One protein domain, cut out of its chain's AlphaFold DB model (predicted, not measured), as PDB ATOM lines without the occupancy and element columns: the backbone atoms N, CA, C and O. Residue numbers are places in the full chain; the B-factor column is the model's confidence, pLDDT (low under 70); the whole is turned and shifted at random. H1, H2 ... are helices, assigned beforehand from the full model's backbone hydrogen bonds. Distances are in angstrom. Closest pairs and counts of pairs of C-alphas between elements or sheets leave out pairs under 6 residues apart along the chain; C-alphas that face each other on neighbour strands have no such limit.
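What this domain is: This is residues 133 to 181 of the 244 residues of the protein "Nicotinate phosphoribosyltransferase" of Zhaonella formicivorans (UniProt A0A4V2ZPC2). One helix, H2, makes the core; the short helix H3 packs on it at a steep tilt, and the short helix H1 sits near its far end, at Gly 166. A long link without a named element, residues 139 to 155, leads from H1 back to where H2 begins, and a short parallel pairing ties its residues 144 to 145 to residues 170 to 171. The printed part has 49 residues with three named helices, in the order H1, H2, H3, and no named strand. The class is all helix, though the helices hold only 23 of the 49 residues. The whole is compact, with a radius of gyration of the C-alphas of 10.3 A and spans of 31 by 23 by 13 A.

How they stand to each other: Start at H1, residues 133 to 138, and look from it to H2, residues 156 to 166. The two are close but not clearly touching; their closest C-alphas, those of Lys 135 and Gly 166, are 8.0 A apart. They run the same way at a steep tilt of 66 degrees. Go on to H3, residues 174 to 179, which touches H2; the closest C-alphas, those of Pro 157 and Ala 176, are 4.1 A apart. These two run the same way at a steep tilt of 54 degrees. H1 and H3 are apart. In H1, H2 and H3 every O i to N i+4 pair is within hydrogen-bond range.

Where its parts are: Find C-alpha 133 at (328.879, 190.669, 186.181); from there H1 runs to Cys 138. H2 begins at C-alpha 156, at (314.016, 193.788, 198.445), and is 15.2 A long to Gly 166. H3 runs from Ile 174 to C-alpha 179 at (320.352, 188.605, 206.946).

The domain as a whole: The two C-alphas farthest apart, those of Asp 140 and Ala 154, are 31.6 A apart. The link from H1 to H2 is long, with 17 residues; that from H2 to H3 is short, with 7. The printed part has no cut. Its mean pLDDT is 97.3, and no printed residue is under 70.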
ATOM      1  N   ILE A 133     328.467 189.941 187.389       98.50
ATOM      2  CA  ILE A 133     328.879 190.669 186.181       98.50
ATOM      3  C   ILE A 133     329.325 192.090 186.548       98.50
ATOM      4  O   ILE A 133     330.397 192.526 186.130       98.50
ATOM      5  N   ALA A 134     328.536 192.793 187.364       98.31
ATOM      6  CA  ALA A 134     328.875 194.137 187.817       98.31
ATOM      7  C   ALA A 134     330.166 194.151 188.657       98.31
ATOM      8  O   ALA A 134     331.058 194.951 188.387       98.31
ATOM      9  N   LYS A 135     330.318 193.219 189.606       97.94
ATOM     10  CA  LYS A 135     331.518 193.110 190.443       97.94
ATOM     11  C   LYS A 135     332.765 192.826 189.612       97.94
ATOM     12  O   LYS A 135     333.800 193.441 189.852       97.94
ATOM     13  N   ALA A 136     332.673 191.948 188.612       97.88
ATOM     14  CA  ALA A 136     333.785 191.672 187.708       97.88
ATOM     15  C   ALA A 136     334.235 192.934 186.951       97.88
ATOM     16  O   ALA A 136     335.435 193.168 186.813       97.88
ATOM     17  N   ALA A 137     333.295 193.785 186.527       98.12
ATOM     18  CA  ALA A 137     333.609 195.063 185.888       98.12
ATOM     19  C   ALA A 137     334.256 196.086 186.847       98.12
ATOM     20  O   ALA A 137     334.971 196.980 186.395       98.12
ATOM     21  N   CYS A 138     334.041 195.957 188.161       97.19
ATOM     22  CA  CYS A 138     334.651 196.819 189.178       97.19
ATOM     23  C   CYS A 138     336.115 196.463 189.504       97.19
ATOM     24  O   CYS A 138     336.824 197.304 190.063       97.19
ATOM     25  N   GLY A 139     336.580 195.250 189.176       95.50
ATOM     26  CA  GLY A 139     337.891 194.753 189.605       95.50
ATOM     27  C   GLY A 139     338.021 194.756 191.134       95.50
ATOM     28  O   GLY A 139     337.119 194.307 191.841       95.50
ATOM     29  N   ASP A 140     339.114 195.324 191.647       95.38
ATOM     30  CA  ASP A 140     339.379 195.402 193.093       95.38
ATOM     31  C   ASP A 140     338.545 196.473 193.819       95.38
ATOM     32  O   ASP A 140     338.593 196.585 195.046       95.38
ATOM     33  N   LYS A 141     337.774 197.290 193.088       96.38
ATOM     34  CA  LYS A 141     336.949 198.339 193.697       96.38
ATOM     35  C   LYS A 141     335.720 197.738 194.387       96.38
ATOM     36  O   LYS A 141     335.154 196.751 193.900       96.38
ATOM     37  N   PRO A 142     335.266 198.338 195.503       94.94
ATOM     38  CA  PRO A 142     334.043 197.906 196.154       94.94
ATOM     39  C   PRO A 142     332.815 198.217 195.284       94.94
ATOM     40  O   PRO A 142     332.737 199.268 194.646       94.94
ATOM     41  N   MET A 143     331.844 197.309 195.291       96.56
ATOM     42  CA  MET A 143     330.547 197.415 194.635       96.56
ATOM     43  C   MET A 143     329.445 197.248 195.682       96.56
ATOM     44  O   MET A 143     329.400 196.248 196.396       96.56
ATOM     45  N   TYR A 144     328.512 198.195 195.737       96.38
ATOM     46  CA  TYR A 144     327.370 198.153 196.651       96.38
ATOM     47  C   TYR A 144     326.066 197.981 195.870       96.38
ATOM     48  O   TYR A 144     325.876 198.597 194.820       96.38
ATOM     49  N   CYS A 145     325.149 197.155 196.376       97.56
ATOM     50  CA  CYS A 145     323.831 196.975 195.774       97.56
ATOM     51  C   CYS A 145     322.818 197.959 196.375       97.56
ATOM     52  O   CYS A 145     322.448 197.824 197.540       97.56
ATOM     53  N   PHE A 146     322.374 198.941 195.580       96.88
ATOM     54  CA  PHE A 146     321.356 199.947 195.944       96.88
ATOM     55  C   PHE A 146     320.042 199.730 195.167       96.88
ATOM     56  O   PHE A 146     319.405 200.666 194.672       96.88
ATOM     57  N   GLY A 147     319.658 198.464 194.997       96.12
ATOM     58  CA  GLY A 147     318.576 198.053 194.107       96.12
ATOM     59  C   GLY A 147     317.188 198.055 194.747       96.12
ATOM     60  O   GLY A 147     316.204 198.123 194.010       96.12
ATOM     61  N   ALA A 148     317.088 197.997 196.082       96.69
ATOM     62  CA  ALA A 148     315.847 197.721 196.819       96.69
ATOM     63  C   ALA A 148     314.632 198.554 196.381       96.69
ATOM     64  O   ALA A 148     313.517 198.043 196.320       96.69
ATOM     65  N   ARG A 149     314.847 199.825 196.027       95.94
ATOM     66  CA  ARG A 149     313.787 200.760 195.615       95.94
ATOM     67  C   ARG A 149     313.097 200.417 194.283       95.94
ATOM     68  O   ARG A 149     312.072 201.013 193.981       95.94
ATOM     69  N   HIS A 150     313.653 199.503 193.485       97.50
ATOM     70  CA  HIS A 150     313.131 199.135 192.159       97.50
ATOM     71  C   HIS A 150     312.313 197.838 192.159       97.50
ATOM     72  O   HIS A 150     311.835 197.409 191.111       97.50
ATOM     73  N   VAL A 151     312.168 197.191 193.315       97.94
ATOM     74  CA  VAL A 151     311.403 195.952 193.477       97.94
ATOM     75  C   VAL A 151     310.362 196.115 194.578       97.94
ATOM     76  O   VAL A 151     310.406 197.064 195.361       97.94
ATOM     77  N   HIS A 152     309.412 195.184 194.656       98.12
ATOM     78  CA  HIS A 152     308.456 195.176 195.759       98.12
ATOM     79  C   HIS A 152     309.207 195.048 197.104       98.12
ATOM     80  O   HIS A 152     310.103 194.205 197.214       98.12
ATOM     81  N   PRO A 153     308.851 195.816 198.152       97.94
ATOM     82  CA  PRO A 153     309.605 195.837 199.411       97.94
ATOM     83  C   PRO A 153     309.710 194.464 200.089       97.94
ATOM     84  O   PRO A 153     310.703 194.189 200.753       97.94
ATOM     85  N   ALA A 154     308.731 193.580 199.870       97.69
ATOM     86  CA  ALA A 154     308.761 192.206 200.379       97.69
ATOM     87  C   ALA A 154     309.924 191.357 199.822       97.69
ATOM     88  O   ALA A 154     310.387 190.454 200.505       97.69
ATOM     89  N   VAL A 155     310.415 191.650 198.612       97.75
ATOM     90  CA  VAL A 155     311.521 190.902 197.974       97.75
ATOM     91  C   VAL A 155     312.825 191.698 197.908       97.75
ATOM     92  O   VAL A 155     313.859 191.151 197.536       97.75
ATOM     93  N   ALA A 156     312.812 192.975 198.302       98.31
ATOM     94  CA  ALA A 156     314.016 193.788 198.445       98.31
ATOM     95  C   ALA A 156     315.132 193.105 199.268       98.31
ATOM     96  O   ALA A 156     316.268 193.084 198.786       98.31
ATOM     97  N   PRO A 157     314.858 192.505 200.451       98.19
ATOM     98  CA  PRO A 157     315.894 191.799 201.199       98.19
ATOM     99  C   PRO A 157     316.446 190.573 200.464       98.19
ATOM    100  O   PRO A 157     317.649 190.324 200.519       98.19
ATOM    101  N   VAL A 158     315.589 189.844 199.743       98.25
ATOM    102  CA  VAL A 158     315.975 188.668 198.947       98.25
ATOM    103  C   VAL A 158     316.928 189.084 197.825       98.25
ATOM    104  O   VAL A 158     317.994 188.492 197.663       98.25
ATOM    105  N   MET A 159     316.589 190.152 197.099       98.62
ATOM    106  CA  MET A 159     317.386 190.638 195.975       98.62
ATOM    107  C   MET A 159     318.766 191.137 196.396       98.62
ATOM    108  O   MET A 159     319.766 190.730 195.802       98.62
ATOM    109  N   GLU A 160     318.857 191.969 197.433       98.44
ATOM    110  CA  GLU A 160     320.166 192.477 197.848       98.44
ATOM    111  C   GLU A 160     321.005 191.405 198.568       98.44
ATOM    112  O   GLU A 160     322.223 191.396 198.395       98.44
ATOM    113  N   ARG A 161     320.398 190.429 199.273       98.12
ATOM    114  CA  ARG A 161     321.128 189.237 199.761       98.12
ATOM    115  C   ARG A 161     321.714 188.450 198.589       98.12
ATOM    116  O   ARG A 161     322.888 188.088 198.623       98.12
ATOM    117  N   ALA A 162     320.926 188.205 197.544       98.56
ATOM    118  CA  ALA A 162     321.405 187.519 196.349       98.56
ATOM    119  C   ALA A 162     322.533 188.300 195.652       98.56
ATOM    120  O   ALA A 162     323.498 187.700 195.184       98.56
ATOM    121  N   ALA A 163     322.479 189.635 195.642       98.50
ATOM    122  CA  ALA A 163     323.574 190.453 195.126       98.50
ATOM    123  C   ALA A 163     324.875 190.282 195.933       98.50
ATOM    124  O   ALA A 163     325.953 190.219 195.340       98.50
ATOM    125  N   LEU A 164     324.788 190.147 197.263       98.31
ATOM    126  CA  LEU A 164     325.942 189.837 198.119       98.31
ATOM    127  C   LEU A 164     326.533 188.456 197.793       98.31
ATOM    128  O   LEU A 164     327.746 188.341 197.650       98.31
ATOM    129  N   VAL A 165     325.692 187.434 197.588       98.31
ATOM    130  CA  VAL A 165     326.127 186.108 197.092       98.31
ATOM    131  C   VAL A 165     326.817 186.227 195.725       98.31
ATOM    132  O   VAL A 165     327.838 185.590 195.464       98.31
ATOM    133  N   GLY A 166     326.298 187.096 194.857       98.25
ATOM    134  CA  GLY A 166     326.889 187.420 193.560       98.25
ATOM    135  C   GLY A 166     328.260 188.098 193.635       98.25
ATOM    136  O   GLY A 166     328.990 188.085 192.644       98.25
ATOM    137  N   GLY A 167     328.653 188.629 194.794       97.62
ATOM    138  CA  GLY A 167     329.955 189.256 195.025       97.62
ATOM    139  C   GLY A 167     329.906 190.759 195.299       97.62
ATOM    140  O   GLY A 167     330.963 191.384 195.344       97.62
ATOM    141  N   ALA A 168     328.723 191.356 195.483       98.00
ATOM    142  CA  ALA A 168     328.639 192.719 196.001       98.00
ATOM    143  C   ALA A 168     329.253 192.795 197.413       98.00
ATOM    144  O   ALA A 168     329.052 191.914 198.250       98.00
ATOM    145  N   ASP A 169     329.987 193.868 197.699       97.06
ATOM    146  CA  ASP A 169     330.689 194.062 198.969       97.06
ATOM    147  C   ASP A 169     329.733 194.499 200.092       97.06
ATOM    148  O   ASP A 169     329.933 194.141 201.262       97.06
ATOM    149  N   GLY A 170     328.656 195.210 199.731       96.25
ATOM    150  CA  GLY A 170     327.630 195.689 200.655       96.25
ATOM    151  C   GLY A 170     326.254 195.912 200.017       96.25
ATOM    152  O   GLY A 170     326.086 195.868 198.797       96.25
ATOM    153  N   ALA A 171     325.262 196.152 200.872       97.31
ATOM    154  CA  ALA A 171     323.847 196.303 200.527       97.31
ATOM    155  C   ALA A 171     323.244 197.514 201.257       97.31
ATOM    156  O   ALA A 171     323.655 197.820 202.380       97.31
ATOM    157  N   SER A 172     322.277 198.195 200.637       95.94
ATOM    158  CA  SER A 172     321.582 199.345 201.247       95.94
ATOM    159  C   SER A 172     320.377 198.963 202.092       95.94
ATOM    160  O   SER A 172     320.044 199.633 203.071       95.94
ATOM    161  N   CYS A 173     319.707 197.876 201.725       97.38
ATOM    162  CA  CYS A 173     318.575 197.342 202.439       97.38
ATOM    163  C   CYS A 173     319.046 196.838 203.803       97.38
ATOM    164  O   CYS A 173     319.810 195.876 203.902       97.38
ATOM    165  N   ILE A 174     318.534 197.474 204.858       97.31
ATOM    166  CA  ILE A 174     318.847 197.143 206.253       97.31
ATOM    167  C   ILE A 174     318.661 195.646 206.505       97.31
ATOM    168  O   ILE A 174     319.554 194.987 207.034       97.31
ATOM    169  N   LEU A 175     317.515 195.102 206.090       97.75
ATOM    170  CA  LEU A 175     317.193 193.700 206.320       97.75
ATOM    171  C   LEU A 175     318.093 192.760 205.503       97.75
ATOM    172  O   LEU A 175     318.561 191.771 206.057       97.75
ATOM    173  N   ALA A 176     318.400 193.081 204.240       97.25
ATOM    174  CA  ALA A 176     319.312 192.272 203.423       97.25
ATOM    175  C   ALA A 176     320.699 192.151 204.059       97.25
ATOM    176  O   ALA A 176     321.228 191.049 204.203       97.25
ATOM    177  N   ALA A 177     321.273 193.288 204.466       96.75
ATOM    178  CA  ALA A 177     322.598 193.332 205.066       96.75
ATOM    179  C   ALA A 177     322.641 192.499 206.354       96.75
ATOM    180  O   ALA A 177     323.512 191.646 206.506       96.75
ATOM    181  N   LYS A 178     321.644 192.668 207.233       97.50
ATOM    182  CA  LYS A 178     321.559 191.922 208.495       97.50
ATOM    183  C   LYS A 178     321.354 190.422 208.284       97.50
ATOM    184  O   LYS A 178     322.003 189.637 208.968       97.50
ATOM    185  N   LEU A 179     320.522 190.018 207.319       95.25
ATOM    186  CA  LEU A 179     320.352 188.605 206.946       95.25
ATOM    187  C   LEU A 179     321.655 187.974 206.433       95.25
ATOM    188  O   LEU A 179     321.860 186.777 206.605       95.25
ATOM    189  N   ALA A 180     322.546 188.773 205.846       94.44
ATOM    190  CA  ALA A 180     323.872 188.347 205.407       94.44
ATOM    191  C   ALA A 180     324.972 188.530 206.475       94.44
ATOM    192  O   ALA A 180     326.154 188.396 206.159       94.44
ATOM    193  N   GLY A 181     324.619 188.875 207.722       94.88
ATOM    194  CA  GLY A 181     325.588 189.110 208.800       94.88
ATOM    195  C   GLY A 181     326.472 190.348 208.598       94.88
ATOM    196  O   GLY A 181     327.575 190.407 209.136       94.88
TER     197      GLY A 181